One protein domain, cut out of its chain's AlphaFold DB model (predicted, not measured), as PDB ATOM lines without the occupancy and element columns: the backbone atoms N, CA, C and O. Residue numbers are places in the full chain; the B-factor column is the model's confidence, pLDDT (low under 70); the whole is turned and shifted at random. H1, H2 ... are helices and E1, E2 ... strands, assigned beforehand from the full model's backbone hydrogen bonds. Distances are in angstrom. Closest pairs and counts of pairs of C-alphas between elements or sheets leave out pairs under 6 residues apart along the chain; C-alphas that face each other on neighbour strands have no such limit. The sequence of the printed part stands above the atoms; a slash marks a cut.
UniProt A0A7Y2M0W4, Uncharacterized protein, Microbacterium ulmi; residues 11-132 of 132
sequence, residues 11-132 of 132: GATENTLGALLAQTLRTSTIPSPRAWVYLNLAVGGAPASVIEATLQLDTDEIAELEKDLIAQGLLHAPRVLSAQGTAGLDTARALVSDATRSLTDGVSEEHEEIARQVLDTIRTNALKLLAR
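Overview. This is residues 11 to 132 of the 132 residues of an uncharacterized protein of Microbacterium ulmi (UniProt A0A7Y2M0W4). The two longest helices, H6 and H5, make a V with a tight link at its point, and toward its open side lie the short helical hairpin of H2 and H3, with H2 in the middle of the model, and H4 beyond them with the small strand E1. The last residues of H1, 21 to 25, meet H5 at a steep angle, and H1 also touches H2, while residues 113 to 122 of H6, within the helix, stand free. The printed part has 122 residues with six named helices and one named strand, in the order H1, H2, H3, H4, E1, H5, H6, and is mostly helix. It is compact, with a radius of gyration of the C-alphas of 15.6 A and spans of 41 by 38 by 24 A.

Along the chain. H6, residues 109 to 130, measures 31.5 A from C-alpha 109 at (107.289, 51.236, 135.998) to C-alpha 130 at (124.368, 76.912, 129.622). H5, residues 83 to 103, measures 30.1 A. H1, residues 11 to 25, measures 21.0 A and begins at C-alpha 11 at (111.453, 69.138, 120.521). H4, residues 59 to 71, measures 18.4 A, and H2, residues 33 to 43, 15.6 A. H3 is residues 48 to 55, and E1 is residues 75 to 77.

Arrangement. H6 touches no helix; it is apart from H5, and only just apart from H3, at 8.3 A. H2 is the hub, touching H1, H3 and H5. H2 and H3 form a helical hairpin at a shallow tilt of 27 degrees, opposite ways; their closest C-alphas, of Leu 41 and Ile 51, are 6.6 A apart. H2 and H5 only just touch, with 3 pairs of C-alphas within 8 A, the closest being those of Leu 39 and Leu 89 at 7.5 A. H1 touches H2 about perpendicular, at 73 degrees, with the C-alphas of Ala 22 and Pro 33 closest at 5.9 A. H1 touches H5 with residues 21 to 25 alone, at a steep tilt of 46 degrees, opposite ways; the C-alphas of Leu 25 and Ala 92 are closest, at 6.4 A. H4 is close to H2 but not clearly touching, about perpendicular at 90 degrees, with the C-alphas of Ala 35 and Leu 65 closest at 7.4 A. E1 pairs with no named strand, but its residues 75 to 77 pair antiparallel with residues 80 to 81. In H1, H2, H3, H4, H5 and H6 every O i to N i+4 pair is within hydrogen-bond range.

Size, cuts and confidence. The two C-alphas farthest apart, those of Ala 71 and Glu 110, are 43.2 A apart. Residues 11 to 16 of H1 and residues 105 to 111, of which 109 to 111 belong to H6, also stand free. The printed part has no cut and no long link; the link H1 to H2 is short, with 7 residues. The mean pLDDT of the printed part is 94.5, and no printed residue is under 70.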
ATOM      1  N   GLY A  11     112.207  67.906 120.760       92.31
ATOM      2  CA  GLY A  11     111.453  69.138 120.521       92.31
ATOM      3  C   GLY A  11     109.951  68.902 120.328       92.31
ATOM      4  O   GLY A  11     109.133  69.674 120.824       92.31
ATOM      5  N   ALA A  12     109.556  67.824 119.641       94.06
ATOM      6  CA  ALA A  12     108.144  67.472 119.512       94.06
ATOM      7  C   ALA A  12     107.535  67.077 120.867       94.06
ATOM      8  O   ALA A  12     106.456  67.556 121.210       94.06
ATOM      9  N   THR A  13     108.238  66.253 121.649       94.19
ATOM     10  CA  THR A  13     107.793  65.826 122.979       94.19
ATOM     11  C   THR A  13     107.657  67.013 123.932       94.19
ATOM     12  O   THR A  13     106.602  67.166 124.535       94.19
ATOM     13  N   GLU A  14     108.663  67.884 124.033       94.25
ATOM     14  CA  GLU A  14     108.620  69.082 124.882       94.25
ATOM     15  C   GLU A  14     107.421  69.973 124.538       94.25
ATOM     16  O   GLU A  14     106.638  70.327 125.420       94.25
ATOM     17  N   ASN A  15     107.215  70.263 123.249       95.88
ATOM     18  CA  ASN A  15     106.096  71.085 122.795       95.88
ATOM     19  C   ASN A  15     104.737  70.454 123.124       95.88
ATOM     20  O   ASN A  15     103.832  71.144 123.595       95.88
ATOM     21  N   THR A  16     104.578  69.148 122.895       97.12
ATOM     22  CA  THR A  16     103.327  68.445 123.204       97.12
ATOM     23  C   THR A  16     103.059  68.408 124.708       97.12
ATOM     24  O   THR A  16     101.935  68.688 125.125       97.12
ATOM     25  N   LEU A  17     104.072  68.120 125.531       95.50
ATOM     26  CA  LEU A  17     103.932  68.105 126.989       95.50
ATOM     27  C   LEU A  17     103.656  69.505 127.549       95.50
ATOM     28  O   LEU A  17     102.792  69.659 128.412       95.50
ATOM     29  N   GLY A  18     104.321  70.535 127.024       95.12
ATOM     30  CA  GLY A  18     104.066  71.928 127.383       95.12
ATOM     31  C   GLY A  18     102.645  72.368 127.030       95.12
ATOM     32  O   GLY A  18     101.973  72.998 127.847       95.12
ATOM     33  N   ALA A  19     102.150  71.985 125.848       96.62
ATOM     34  CA  ALA A  19     100.776  72.253 125.432       96.62
ATOM     35  C   ALA A  19      99.751  71.527 126.315       96.62
ATOM     36  O   ALA A  19      98.756  72.136 126.709       96.62
ATOM     37  N   LEU A  20     100.007  70.261 126.667       96.44
ATOM     38  CA  LEU A  20      99.165  69.505 127.594       96.44
ATOM     39  C   LEU A  20      99.126  70.178 128.968       96.44
ATOM     40  O   LEU A  20      98.041  70.434 129.475       96.44
ATOM     41  N   LEU A  21     100.279  70.537 129.541       96.94
ATOM     42  CA  LEU A  21     100.341  71.237 130.825       96.94
ATOM     43  C   LEU A  21      99.575  72.564 130.777       96.94
ATOM     44  O   LEU A  21      98.760  72.836 131.654       96.94
ATOM     45  N   ALA A  22      99.792  73.376 129.740       96.75
ATOM     46  CA  ALA A  22      99.071  74.632 129.571       96.75
ATOM     47  C   ALA A  22      97.555  74.409 129.481       96.75
ATOM     48  O   ALA A  22      96.795  75.132 130.116       96.75
ATOM     49  N   GLN A  23      97.110  73.401 128.728       96.94
ATOM     50  CA  GLN A  23      95.697  73.052 128.611       96.94
ATOM     51  C   GLN A  23      95.109  72.580 129.948       96.94
ATOM     52  O   GLN A  23      94.015  73.011 130.304       96.94
ATOM     53  N   THR A  24      95.832  71.748 130.698       96.88
ATOM     54  CA  THR A  24      95.418  71.259 132.021       96.88
ATOM     55  C   THR A  24      95.302  72.397 133.031       96.88
ATOM     56  O   THR A  24      94.357  72.434 133.812       96.88
ATOM     57  N   LEU A  25      96.219  73.365 133.005       96.81
ATOM     58  CA  LEU A  25      96.197  74.490 133.943       96.81
ATOM     59  C   LEU A  25      95.106  75.522 133.639       96.81
ATOM     60  O   LEU A  25      94.696  76.226 134.559       96.81
ATOM     61  N   ARG A  26      94.580  75.596 132.405       95.06
ATOM     62  CA  ARG A  26      93.490  76.529 132.040       95.06
ATOM     63  C   ARG A  26      92.213  76.338 132.855       95.06
ATOM     64  O   ARG A  26      91.410  77.260 132.928       95.06
ATOM     65  N   THR A  27      91.997  75.153 133.424       90.50
ATOM     66  CA  THR A  27      90.845  74.867 134.293       90.50
ATOM     67  C   THR A  27      91.145  75.105 135.776       90.50
ATOM     68  O   THR A  27      90.267  74.916 136.614       90.50
ATOM     69  N   SER A  28      92.369  75.530 136.107       94.31
ATOM     70  CA  SER A  28      92.827  75.845 137.460       94.31
ATOM     71  C   SER A  28      92.945  77.359 137.678       94.31
ATOM     72  O   SER A  28      92.815  78.153 136.750       94.31
ATOM     73  N   THR A  29      93.237  77.769 138.913       94.69
ATOM     74  CA  THR A  29      93.557  79.167 139.249       94.69
ATOM     75  C   THR A  29      95.013  79.542 138.966       94.69
ATOM     76  O   THR A  29      95.387  80.696 139.156       94.69
ATOM     77  N   ILE A  30      95.849  78.593 138.533       97.12
ATOM     78  CA  ILE A  30      97.262  78.838 138.244       97.12
ATOM     79  C   ILE A  30      97.394  79.397 136.819       97.12
ATOM     80  O   ILE A  30      97.062  78.701 135.858       97.12
ATOM     81  N   PRO A  31      97.904  80.629 136.646       95.44
ATOM     82  CA  PRO A  31      97.735  81.381 135.401       95.44
ATOM     83  C   PRO A  31      98.611  80.889 134.246       95.44
ATOM     84  O   PRO A  31      98.339  81.196 133.086       95.44
ATOM     85  N   SER A  32      99.699  80.170 134.532       95.62
ATOM     86  CA  SER A  32     100.641  79.734 133.503       95.62
ATOM     87  C   SER A  32     101.479  78.525 133.936       95.62
ATOM     88  O   SER A  32     101.664  78.296 135.135       95.62
ATOM     89  N   PRO A  33     102.074  77.787 132.979       95.94
ATOM     90  CA  PRO A  33     103.069  76.756 133.278       95.94
ATOM     91  C   PRO A  33     104.262  77.269 134.098       95.94
ATOM     92  O   PRO A  33     104.749  76.564 134.977       95.94
ATOM     93  N   ARG A  34     104.711  78.509 133.861       95.94
ATOM     94  CA  ARG A  34     105.802  79.121 134.640       95.94
ATOM     95  C   ARG A  34     105.391  79.353 136.092       95.94
ATOM     96  O   ARG A  34     106.129  78.965 136.990       95.94
ATOM     97  N   ALA A  35     104.197  79.903 136.320       97.12
ATOM     98  CA  ALA A  35     103.637  80.060 137.661       97.12
ATOM     99  C   ALA A  35     103.503  78.708 138.377       97.12
ATOM    100  O   ALA A  35     103.880  78.580 139.537       97.12
ATOM    101  N   TRP A  36     103.034  77.680 137.671       97.44
ATOM    102  CA  TRP A  36     102.947  76.317 138.190       97.44
ATOM    103  C   TRP A  36     104.297  75.777 138.680       97.44
ATOM    104  O   TRP A  36     104.388  75.271 139.803       97.44
ATOM    105  N   VAL A  37     105.350  75.896 137.866       96.88
ATOM    106  CA  VAL A  37     106.697  75.445 138.247       96.88
ATOM    107  C   VAL A  37     107.231  76.276 139.415       96.88
ATOM    108  O   VAL A  37     107.685  75.698 140.401       96.88
ATOM    109  N   TYR A  38     107.111  77.606 139.350       97.38
ATOM    110  CA  TYR A  38     107.536  78.504 140.425       97.38
ATOM    111  C   TYR A  38     106.898  78.124 141.770       97.38
ATOM    112  O   TYR A  38     107.609  77.923 142.753       97.38
ATOM    113  N   LEU A  39     105.570  77.962 141.820       97.06
ATOM    114  CA  LEU A  39     104.846  77.679 143.062       97.06
ATOM    115  C   LEU A  39     105.225  76.316 143.654       97.06
ATOM    116  O   LEU A  39     105.382  76.200 144.869       97.06
ATOM    117  N   ASN A  40     105.427  75.292 142.819       96.94
ATOM    118  CA  ASN A  40     105.887  73.989 143.302       96.94
ATOM    119  C   ASN A  40     107.298  74.058 143.901       96.94
ATOM    120  O   ASN A  40     107.535  73.463 144.952       96.94
ATOM    121  N   LEU A  41     108.214  74.799 143.273       95.31
ATOM    122  CA  LEU A  41     109.572  74.979 143.787       95.31
ATOM    123  C   LEU A  41     109.591  75.817 145.072       95.31
ATOM    124  O   LEU A  41     110.262  75.442 146.032       95.31
ATOM    125  N   ALA A  42     108.827  76.910 145.115       91.94
ATOM    126  CA  ALA A  42     108.733  77.778 146.285       91.94
ATOM    127  C   ALA A  42     108.197  77.020 147.512       91.94
ATOM    128  O   ALA A  42     108.807  77.069 148.577       91.94
ATOM    129  N   VAL A  43     107.117  76.243 147.352       90.44
ATOM    130  CA  VAL A  43     106.559  75.394 148.426       90.44
ATOM    131  C   VAL A  43     107.517  74.286 148.845       90.44
ATOM    132  O   VAL A  43     107.573  73.936 150.021       90.44
ATOM    133  N   GLY A  44     108.288  73.745 147.901       88.62
ATOM    134  CA  GLY A  44     109.336  72.766 148.184       88.62
ATOM    135  C   GLY A  44     110.551  73.341 148.922       88.62
ATOM    136  O   GLY A  44     111.474  72.589 149.224       88.62
ATOM    137  N   GLY A  45     110.582  74.651 149.198       90.94
ATOM    138  CA  GLY A  45     111.704  75.314 149.860       90.94
ATOM    139  C   GLY A  45     112.935  75.464 148.965       90.94
ATOM    140  O   GLY A  45     114.052  75.570 149.473       90.94
ATOM    141  N   ALA A  46     112.759  75.448 147.639       92.56
ATOM    142  CA  ALA A  46     113.868  75.590 146.709       92.56
ATOM    143  C   ALA A  46     114.580  76.951 146.893       92.56
ATOM    144  O   ALA A  46     113.921  77.988 147.028       92.56
ATOM    145  N   PRO A  47     115.927  76.984 146.865       91.38
ATOM    146  CA  PRO A  47     116.681  78.233 146.857       91.38
ATOM    147  C   PRO A  47     116.355  79.109 145.639       91.38
ATOM    148  O   PRO A  47     116.015  78.599 144.573       91.38
ATOM    149  N   ALA A  48     116.558  80.425 145.777       89.44
ATOM    150  CA  ALA A  48     116.340  81.416 144.713       89.44
ATOM    151  C   ALA A  48     117.015  81.021 143.392       89.44
ATOM    152  O   ALA A  48     116.366  80.927 142.357       89.44
ATOM    153  N   SER A  49     118.302  80.686 143.478       89.12
ATOM    154  CA  SER A  49     119.136  80.314 142.338       89.12
ATOM    155  C   SER A  49     118.660  79.048 141.629       89.12
ATOM    156  O   SER A  49     118.848  78.904 140.426       89.12
ATOM    157  N   VAL A  50     118.019  78.122 142.350       90.31
ATOM    158  CA  VAL A  50     117.434  76.916 141.749       90.31
ATOM    159  C   VAL A  50     116.173  77.273 140.969       90.31
ATOM    160  O   VAL A  50     115.954  76.720 139.895       90.31
ATOM    161  N   ILE A  51     115.359  78.197 141.481       92.75
ATOM    162  CA  ILE A  51     114.152  78.680 140.800       92.75
ATOM    163  C   ILE A  51     114.534  79.421 139.513       92.75
ATOM    164  O   ILE A  51     114.030  79.062 138.449       92.75
ATOM    165  N   GLU A  52     115.467  80.372 139.597       92.25
ATOM    166  CA  GLU A  52     116.021  81.122 138.456       92.25
ATOM    167  C   GLU A  52     116.565  80.169 137.382       92.25
ATOM    168  O   GLU A  52     116.122  80.188 136.234       92.25
ATOM    169  N   ALA A  53     117.441  79.234 137.772       88.81
ATOM    170  CA  ALA A  53     118.017  78.260 136.847       88.81
ATOM    171  C   ALA A  53     116.979  77.290 136.263       88.81
ATOM    172  O   ALA A  53     117.114  76.856 135.121       88.81
ATOM    173  N   THR A  54     115.939  76.916 137.011       90.38
ATOM    174  CA  THR A  54     114.912  75.992 136.500       90.38
ATOM    175  C   THR A  54     113.991  76.681 135.502       90.38
ATOM    176  O   THR A  54     113.618  76.081 134.497       90.38
ATOM    177  N   LEU A  55     113.623  77.933 135.771       92.31
ATOM    178  CA  LEU A  55     112.734  78.706 134.909       92.31
ATOM    179  C   LEU A  55     113.471  79.412 133.768       92.31
ATOM    180  O   LEU A  55     112.806  79.878 132.846       92.31
ATOM    181  N   GLN A  56     114.809  79.446 133.818       91.00
ATOM    182  CA  GLN A  56     115.657  80.212 132.904       91.00
ATOM    183  C   GLN A  56     115.244  81.692 132.894       91.00
ATOM    184  O   GLN A  56     115.068  82.283 131.833       91.00
ATOM    185  N   LEU A  57     115.035  82.238 134.095       92.50
ATOM    186  CA  LEU A  57     114.657  83.628 134.341       92.50
ATOM    187  C   LEU A  57     115.717  84.296 135.209       92.50
ATOM    188  O   LEU A  57     116.293  83.644 136.086       92.50
ATOM    189  N   ASP A  58     115.944  85.584 134.986       92.75
ATOM    190  CA  ASP A  58     116.769  86.389 135.881       92.75
ATOM    191  C   ASP A  58     116.008  86.825 137.152       92.75
ATOM    192  O   ASP A  58     114.814  86.562 137.333       92.75
ATOM    193  N   THR A  59     116.725  87.458 138.083       92.56
ATOM    194  CA  THR A  59     116.162  87.892 139.368       92.56
ATOM    195  C   THR A  59     115.026  88.912 139.200       92.56
ATOM    196  O   THR A  59     114.071  88.876 139.981       92.56
ATOM    197  N   ASP A  60     115.090  89.786 138.193       95.12
ATOM    198  CA  ASP A  60     114.063  90.805 137.952       95.12
ATOM    199  C   ASP A  60     112.796  90.157 137.376       95.12
ATOM    200  O   ASP A  60     111.690  90.428 137.844       95.12
ATOM    201  N   GLU A  61     112.941  89.221 136.437       96.25
ATOM    202  CA  GLU A  61     111.833  88.435 135.888       96.25
ATOM    203  C   GLU A  61     111.129  87.588 136.961       96.25
ATOM    204  O   GLU A  61     109.898  87.477 136.963       96.25
ATOM    205  N   ILE A  62     111.883  87.008 137.903       95.94
ATOM    206  CA  ILE A  62     111.303  86.308 139.058       95.94
ATOM    207  C   ILE A  62     110.536  87.278 139.959       95.94
ATOM    208  O   ILE A  62     109.433  86.947 140.397       95.94
ATOM    209  N   ALA A  63     111.078  88.467 140.220       95.62
ATOM    210  CA  ALA A  63     110.404  89.467 141.038       95.62
ATOM    211  C   ALA A  63     109.092  89.955 140.393       95.62
ATOM    212  O   ALA A  63     108.096  90.137 141.097       95.62
ATOM    213  N   GLU A  64     109.052  90.128 139.070       97.00
ATOM    214  CA  GLU A  64     107.817  90.460 138.347       97.00
ATOM    215  C   GLU A  64     106.796  89.316 138.403       97.00
ATOM    216  O   GLU A  64     105.629  89.549 138.721       97.00
ATOM    217  N   LEU A  65     107.233  88.063 138.218       96.75
ATOM    218  CA  LEU A  65     106.358  86.900 138.395       96.75
ATOM    219  C   LEU A  65     105.770  86.842 139.816       96.75
ATOM    220  O   LEU A  65     104.585  86.561 139.989       96.75
ATOM    221  N   GLU A  66     106.572  87.119 140.843       96.62
ATOM    222  CA  GLU A  66     106.113  87.173 142.234       96.62
ATOM    223  C   GLU A  66     105.070  88.273 142.449       96.62
ATOM    224  O   GLU A  66     104.037  88.015 143.073       96.62
ATOM    225  N   LYS A  67     105.291  89.476 141.905       97.50
ATOM    226  CA  LYS A  67     104.317  90.577 141.970       97.50
ATOM    227  C   LYS A  67     102.993  90.191 141.320       97.50
ATOM    228  O   LYS A  67     101.945  90.403 141.931       97.50
ATOM    229  N   ASP A  68     103.033  89.576 140.143       97.69
ATOM    230  CA  ASP A  68     101.834  89.123 139.438       97.69
ATOM    231  C   ASP A  68     101.059  88.074 140.244       97.69
ATOM    232  O   ASP A  68      99.827  88.120 140.320       97.69
ATOM    233  N   LEU A  69     101.762  87.134 140.880       97.75
ATOM    234  CA  LEU A  69     101.149  86.102 141.718       97.75
ATOM    235  C   LEU A  69     100.572  86.671 143.023       97.75
ATOM    236  O   LEU A  69      99.530  86.197 143.485       97.75
ATOM    237  N   ILE A  70     101.206  87.695 143.604       97.81
ATOM    238  CA  ILE A  70     100.669  88.443 144.751       97.81
ATOM    239  C   ILE A  70      99.403  89.203 144.338       97.81
ATOM    240  O   ILE A  70      98.387  89.116 145.026       97.81
ATOM    241  N   ALA A  71      99.423  89.896 143.197       97.62
ATOM    242  CA  ALA A  71      98.272  90.641 142.684       97.62
ATOM    243  C   ALA A  71      97.061  89.733 142.398       97.62
ATOM    244  O   ALA A  71      95.916  90.138 142.589       97.62
ATOM    245  N   GLN A  72      97.311  88.484 142.001       96.56
ATOM    246  CA  GLN A  72      96.285  87.454 141.798       96.56
ATOM    247  C   GLN A  72      95.841  86.754 143.094       96.56
ATOM    248  O   GLN A  72      94.974  85.879 143.065       96.56
ATOM    249  N   GLY A  73      96.433  87.113 144.235       97.81
ATOM    250  CA  GLY A  73      96.114  86.539 145.537       97.81
ATOM    251  C   GLY A  73      96.633  85.117 145.737       97.81
ATOM    252  O   GLY A  73      96.198  84.460 146.676       97.81
ATOM    253  N   LEU A  74      97.547  84.619 144.896       97.62
ATOM    254  CA  LEU A  74      98.157  83.286 145.037       97.62
ATOM    255  C   LEU A  74      99.327  83.289 146.035       97.62
ATOM    256  O   LEU A  74      99.605  82.276 146.678       97.62
ATOM    257  N   LEU A  75      99.983  84.434 146.209       97.56
ATOM    258  CA  LEU A  75     101.019  84.662 147.215       97.56
ATOM    259  C   LEU A  75     100.587  85.770 148.186       97.56
ATOM    260  O   LEU A  75      99.930  86.729 147.787       97.56
ATOM    261  N   HIS A  76     100.983  85.663 149.456       96.12
ATOM    262  CA  HIS A  76     100.892  86.766 150.427       96.12
ATOM    263  C   HIS A  76     102.163  87.621 150.462       96.12
ATOM    264  O   HIS A  76     102.110  88.806 150.777       96.12
ATOM    265  N   ALA A  77     103.301  87.006 150.158       95.12
ATOM    266  CA  ALA A  77     104.617  87.622 150.059       95.12
ATOM    267  C   ALA A  77     105.476  86.760 149.112       95.12
ATOM    268  O   ALA A  77     105.071  85.631 148.806       95.12
ATOM    269  N   PRO A  78     106.651  87.235 148.661       92.38
ATOM    270  CA  PRO A  78     107.599  86.417 147.906       92.38
ATOM    271  C   PRO A  78     107.769  85.024 148.512       92.38
ATOM    272  O   PRO A  78     108.087  84.893 149.695       92.38
ATOM    273  N   ARG A  79     107.522  83.980 147.709       91.19
ATOM    274  CA  ARG A  79     107.603  82.553 148.094       91.19
ATOM    275  C   ARG A  79     106.678  82.095 149.227       91.19
ATOM    276  O   ARG A  79     106.778  80.949 149.656       91.19
ATOM    277  N   VAL A  80     105.761  82.938 149.695       94.56
ATOM    278  CA  VAL A  80     104.795  82.590 150.743       94.56
ATOM    279  C   VAL A  80     103.412  82.464 150.121       94.56
ATOM    280  O   VAL A  80     102.781  83.468 149.780       94.56
ATOM    281  N   LEU A  81     102.935  81.225 149.985       95.81
ATOM    282  CA  LEU A  81     101.584  80.940 149.507       95.81
ATOM    283  C   LEU A  81     100.520  81.594 150.386       95.81
ATOM    284  O   LEU A  81     100.612  81.602 151.615       95.81
ATOM    285  N   SER A  82      99.470  82.081 149.735       97.12
ATOM    286  CA  SER A  82      98.216  82.378 150.414       97.12
ATOM    287  C   SER A  82      97.370  81.123 150.610       97.12
ATOM    288  O   SER A  82      97.613  80.092 149.984       97.12
ATOM    289  N   ALA A  83      96.316  81.210 151.424       96.50
ATOM    290  CA  ALA A  83      95.332  80.128 151.527       96.50
ATOM    291  C   ALA A  83      94.689  79.795 150.162       96.50
ATOM    292  O   ALA A  83      94.512  78.623 149.828       96.50
ATOM    293  N   GLN A  84      94.399  80.819 149.351       96.12
ATOM    294  CA  GLN A  84      93.899  80.655 147.984       96.12
ATOM    295  C   GLN A  84      94.948  79.996 147.079       96.12
ATOM    296  O   GLN A  84      94.609  79.115 146.290       96.12
ATOM    297  N   GLY A  85      96.212  80.399 147.200       96.81
ATOM    298  CA  GLY A  85      97.326  79.823 146.462       96.81
ATOM    299  C   GLY A  85      97.538  78.349 146.781       96.81
ATOM    300  O   GLY A  85      97.687  77.555 145.860       96.81
ATOM    301  N   THR A  86      97.468  77.964 148.058       96.75
ATOM    302  CA  THR A  86      97.536  76.561 148.492       96.75
ATOM    303  C   THR A  86      96.407  75.738 147.883       96.75
ATOM    304  O   THR A  86      96.675  74.758 147.195       96.75
ATOM    305  N   ALA A  87      95.153  76.172 148.043       96.56
ATOM    306  CA  ALA A  87      94.005  75.454 147.484       96.56
ATOM    307  C   ALA A  87      94.067  75.354 145.946       96.56
ATOM    308  O   ALA A  87      93.759  74.309 145.363       96.56
ATOM    309  N   GLY A  88      94.497  76.432 145.283       96.19
ATOM    310  CA  GLY A  88      94.703  76.476 143.838       96.19
ATOM    311  C   GLY A  88      95.798  75.524 143.365       96.19
ATOM    312  O   GLY A  88      95.602  74.788 142.397       96.19
ATOM    313  N   LEU A  89      96.928  75.497 144.071       96.88
ATOM    314  CA  LEU A  89      98.056  74.627 143.759       96.88
ATOM    315  C   LEU A  89      97.709  73.151 143.969       96.88
ATOM    316  O   LEU A  89      98.057  72.330 143.125       96.88
ATOM    317  N   ASP A  90      96.992  72.811 145.039       97.12
ATOM    318  CA  ASP A  90      96.556  71.436 145.301       97.12
ATOM    319  C   ASP A  90      95.553  70.950 144.246       97.12
ATOM    320  O   ASP A  90      95.675  69.835 143.735       97.12
ATOM    321  N   THR A  91      94.628  71.818 143.826       97.25
ATOM    322  CA  THR A  91      93.716  71.529 142.708       97.25
ATOM    323  C   THR A  91      94.492  71.296 141.410       97.25
ATOM    324  O   THR A  91      94.269  70.304 140.716       97.25
ATOM    325  N   ALA A  92      95.445  72.174 141.086       97.50
ATOM    326  CA  ALA A  92      96.284  72.024 139.902       97.50
ATOM    327  C   ALA A  92      97.145  70.747 139.958       97.50
ATOM    328  O   ALA A  92      97.292  70.072 138.942       97.50
ATOM    329  N   ARG A  93      97.651  70.357 141.137       97.56
ATOM    330  CA  ARG A  93      98.378  69.093 141.347       97.56
ATOM    331  C   ARG A  93      97.522  67.876 141.056       97.56
ATOM    332  O   ARG A  93      98.005  66.978 140.374       97.56
ATOM    333  N   ALA A  94      96.276  67.860 141.518       97.81
ATOM    334  CA  ALA A  94      95.353  66.778 141.202       97.81
ATOM    335  C   ALA A  94      95.125  66.669 139.682       97.81
ATOM    336  O   ALA A  94      95.326  65.602 139.105       97.81
ATOM    337  N   LEU A  95      94.828  67.794 139.018       97.56
ATOM    338  CA  LEU A  95      94.603  67.840 137.568       97.56
ATOM    339  C   LEU A  95      95.826  67.381 136.760       97.56
ATOM    340  O   LEU A  95      95.700  66.583 135.832       97.56
ATOM    341  N   VAL A  96      97.019  67.873 137.112       97.12
ATOM    342  CA  VAL A  96      98.271  67.470 136.457       97.12
ATOM    343  C   VAL A  96      98.563  65.998 136.726       97.12
ATOM    344  O   VAL A  96      98.915  65.290 135.792       97.12
ATOM    345  N   SER A  97      98.353  65.508 137.951       96.69
ATOM    346  CA  SER A  97      98.556  64.093 138.277       96.69
ATOM    347  C   SER A  97      97.642  63.170 137.469       96.69
ATOM    348  O   SER A  97      98.102  62.119 137.023       96.69
ATOM    349  N   ASP A  98      96.375  63.530 137.267       97.25
ATOM    350  CA  ASP A  98      95.439  62.729 136.467       97.25
ATOM    351  C   ASP A  98      95.786  62.766 134.970       97.25
ATOM    352  O   ASP A  98      95.742  61.734 134.289       97.25
ATOM    353  N   ALA A  99      96.207  63.926 134.456       96.56
ATOM    354  CA  ALA A  99      96.722  64.044 133.094       96.56
ATOM    355  C   ALA A  99      98.002  63.211 132.898       96.56
ATOM    356  O   ALA A  99      98.130  62.514 131.893       96.56
ATOM    357  N   THR A 100      98.924  63.229 133.866       94.81
ATOM    358  CA  THR A 100     100.150  62.417 133.838       94.81
ATOM    359  C   THR A 100      99.840  60.926 133.895       94.81
ATOM    360  O   THR A 100     100.403  60.181 133.102       94.81
ATOM    361  N   ARG A 101      98.904  60.484 134.747       95.56
ATOM    362  CA  ARG A 101      98.472  59.075 134.785       95.56
ATOM    363  C   ARG A 101      97.915  58.619 133.437       95.56
ATOM    364  O   ARG A 101      98.192  57.512 133.001       95.56
ATOM    365  N   SER A 102      97.149  59.480 132.771       96.19
ATOM    366  CA  SER A 102      96.601  59.181 131.440       96.19
ATOM    367  C   SER A 102      97.691  59.151 130.362       96.19
ATOM    368  O   SER A 102      97.607  58.376 129.418       96.19
ATOM    369  N   LEU A 103      98.720  59.992 130.499       94.69
ATOM    370  CA  LEU A 103      99.872  60.036 129.598       94.69
ATOM    371  C   LEU A 103     100.743  58.775 129.704       94.69
ATOM    372  O   LEU A 103     101.302  58.352 128.695       94.69
ATOM    373  N   THR A 104     100.881  58.208 130.906       95.25
ATOM    374  CA  THR A 104     101.695  57.007 131.145       95.25
ATOM    375  C   THR A 104     100.890  55.707 131.137       95.25
ATOM    376  O   THR A 104     101.440  54.646 131.423       95.25
ATOM    377  N   ASP A 105      99.614  55.749 130.741       95.94
ATOM    378  CA  ASP A 105      98.800  54.544 130.587       95.94
ATOM    379  C   ASP A 105      99.457  53.559 129.602       95.94
ATOM    380  O   ASP A 105      99.850  53.911 128.487       95.94
ATOM    381  N   GLY A 106      99.629  52.314 130.045       95.19
ATOM    382  CA  GLY A 106     100.343  51.274 129.300       95.19
ATOM    383  C   GLY A 106     101.879  51.356 129.331       95.19
ATOM    384  O   GLY A 106     102.531  50.511 128.712       95.19
ATOM    385  N   VAL A 107     102.480  52.311 130.048       95.94
ATOM    386  CA  VAL A 107     103.930  52.359 130.308       95.94
ATOM    387  C   VAL A 107     104.234  51.584 131.594       95.94
ATOM    388  O   VAL A 107     103.574  51.760 132.612       95.94
ATOM    389  N   SER A 108     105.225  50.688 131.560       96.31
ATOM    390  CA  SER A 108     105.652  49.957 132.759       96.31
ATOM    391  C   SER A 108     106.471  50.847 133.697       96.31
ATOM    392  O   SER A 108     107.179  51.744 133.242       96.31
ATOM    393  N   GLU A 109     106.468  50.535 134.995       94.94
ATOM    394  CA  GLU A 109     107.289  51.236 135.998       94.94
ATOM    395  C   GLU A 109     108.786  51.251 135.631       94.94
ATOM    396  O   GLU A 109     109.473  52.251 135.831       94.94
ATOM    397  N   GLU A 110     109.289  50.166 135.030       97.31
ATOM    398  CA  GLU A 110     110.664  50.082 134.522       97.31
ATOM    399  C   GLU A 110     110.928  51.114 133.416       97.31
ATOM    400  O   GLU A 110     111.941  51.814 133.440       97.31
ATOM    401  N   HIS A 111     110.009  51.254 132.456       97.06
ATOM    402  CA  HIS A 111     110.145  52.254 131.401       97.06
ATOM    403  C   HIS A 111     109.992  53.682 131.935       97.06
ATOM    404  O   HIS A 111     110.691  54.576 131.457       97.06
ATOM    405  N   GLU A 112     109.135  53.911 132.934       95.31
ATOM    406  CA  GLU A 112     109.046  55.207 133.614       95.31
ATOM    407  C   GLU A 112     110.357  55.564 134.335       95.31
ATOM    408  O   GLU A 112     110.816  56.704 134.257       95.31
ATOM    409  N   GLU A 113     110.992  54.599 135.007       96.06
ATOM    410  CA  GLU A 113     112.303  54.777 135.642       96.06
ATOM    411  C   GLU A 113     113.388  55.112 134.613       96.06
ATOM    412  O   GLU A 113     114.115  56.095 134.777       96.06
ATOM    413  N   ILE A 114     113.457  54.362 133.510       97.25
ATOM    414  CA  ILE A 114     114.396  54.640 132.415       97.25
ATOM    415  C   ILE A 114     114.159  56.046 131.848       97.25
ATOM    416  O   ILE A 114     115.112  56.798 131.633       97.25
ATOM    417  N   ALA A 115     112.898  56.434 131.635       94.94
ATOM    418  CA  ALA A 115     112.558  57.763 131.142       94.94
ATOM    419  C   ALA A 115     113.033  58.863 132.102       94.94
ATOM    420  O   ALA A 115     113.655  59.828 131.651       94.94
ATOM    421  N   ARG A 116     112.818  58.701 133.416       95.19
ATOM    422  CA  ARG A 116     113.313  59.638 134.438       95.19
ATOM    423  C   ARG A 116     114.834  59.786 134.371       95.19
ATOM    424  O   ARG A 116     115.324  60.906 134.254       95.19
ATOM    425  N   GLN A 117     115.573  58.677 134.326       96.94
ATOM    426  CA  GLN A 117     117.040  58.690 134.247       96.94
ATOM    427  C   GLN A 117     117.565  59.376 132.977       96.94
ATOM    428  O   GLN A 117     118.512  60.171 133.032       96.94
ATOM    429  N   VAL A 118     116.951  59.097 131.822       95.81
ATOM    430  CA  VAL A 118     117.337  59.708 130.542       95.81
ATOM    431  C   VAL A 118     117.059  61.210 130.551       95.81
ATOM    432  O   VAL A 118     117.944  61.992 130.193       95.81
ATOM    433  N   LEU A 119     115.870  61.631 130.992       94.31
ATOM    434  CA  LEU A 119     115.503  63.047 131.065       94.31
ATOM    435  C   LEU A 119     116.396  63.815 132.046       94.31
ATOM    436  O   LEU A 119     116.869  64.900 131.708       94.31
ATOM    437  N   ASP A 120     116.712  63.241 133.209       92.62
ATOM    438  CA  ASP A 120     117.634  63.856 134.169       92.62
ATOM    439  C   ASP A 120     119.059  63.974 133.627       92.62
ATOM    440  O   ASP A 120     119.727  64.994 133.835       92.62
ATOM    441  N   THR A 121     119.520  62.972 132.878       95.44
ATOM    442  CA  THR A 121     120.827  63.015 132.210       95.44
ATOM    443  C   THR A 121     120.871  64.133 131.169       95.44
ATOM    444  O   THR A 121     121.819  64.923 131.147       95.44
ATOM    445  N   ILE A 122     119.835  64.247 130.330       93.94
ATOM    446  CA  ILE A 122     119.723  65.306 129.316       93.94
ATOM    447  C   ILE A 122     119.685  66.682 129.987       93.94
ATOM    448  O   ILE A 122     120.469  67.557 129.615       93.94
ATOM    449  N   ARG A 123     118.848  66.860 131.017       89.69
ATOM    450  CA  ARG A 123     118.733  68.108 131.788       89.69
ATOM    451  C   ARG A 123     120.065  68.517 132.411       89.69
ATOM    452  O   ARG A 123     120.496  69.656 132.258       89.69
ATOM    453  N   THR A 124     120.754  67.583 133.063       90.94
ATOM    454  CA  THR A 124     122.068  67.827 133.678       90.94
ATOM    455  C   THR A 124     123.100  68.271 132.642       90.94
ATOM    456  O   THR A 124     123.894  69.178 132.898       90.94
ATOM    457  N   ASN A 125     123.099  67.658 131.458       93.06
ATOM    458  CA  ASN A 125     124.008  68.041 130.380       93.06
ATOM    459  C   ASN A 125     123.657  69.409 129.781       93.06
ATOM    460  O   ASN A 125     124.569  70.188 129.513       93.06
ATOM    461  N   ALA A 126     122.370  69.731 129.628       90.12
ATOM    462  CA  ALA A 126     121.923  71.045 129.171       90.12
ATOM    463  C   ALA A 126     122.370  72.160 130.134       90.12
ATOM    464  O   ALA A 126     122.977  73.136 129.697       90.12
ATOM    465  N   LEU A 127     122.184  71.974 131.446       86.38
ATOM    466  CA  LEU A 127     122.635  72.934 132.464       86.38
ATOM    467  C   LEU A 127     124.151  73.180 132.407       86.38
ATOM    468  O   LEU A 127     124.598  74.320 132.494       86.38
ATOM    469  N   LYS A 128     124.955  72.129 132.195       89.50
ATOM    470  CA  LYS A 128     126.414  72.261 132.028       89.50
ATOM    471  C   LYS A 128     126.813  73.052 130.783       89.50
ATOM    472  O   LYS A 128     127.895  73.628 130.773       89.50
ATOM    473  N   LEU A 129     126.007  73.016 129.722       90.12
ATOM    474  CA  LEU A 129     126.273  73.759 128.489       90.12
ATOM    475  C   LEU A 129     125.886  75.233 128.617       90.12
ATOM    476  O   LEU A 129     126.591  76.067 128.066       90.12
ATOM    477  N   LEU A 130     124.817  75.539 129.355       83.00
ATOM    478  CA  LEU A 130     124.368  76.912 129.622       83.00
ATOM    479  C   LEU A 130     125.281  77.668 130.599       83.00
ATOM    480  O   LEU A 130     125.325  78.889 130.569       83.00
ATOM    481  N   ALA A 131     126.014  76.953 131.454       79.62
ATOM    482  CA  ALA A 131     126.975  77.538 132.390       79.62
ATOM    483  C   ALA A 131     128.357  77.852 131.768       79.62
ATOM    484  O   ALA A 131     129.281  78.195 132.505       79.62
ATOM    485  N   ARG A 132     128.526  77.658 130.453       71.88
ATOM    486  CA  ARG A 132     129.754  77.981 129.708       71.88
ATOM    487  C   ARG A 132     129.682  79.384 129.133       71.88
ATOM    488  O   ARG A 132     130.748  80.032 129.119       71.88
TER     489      ARG A 132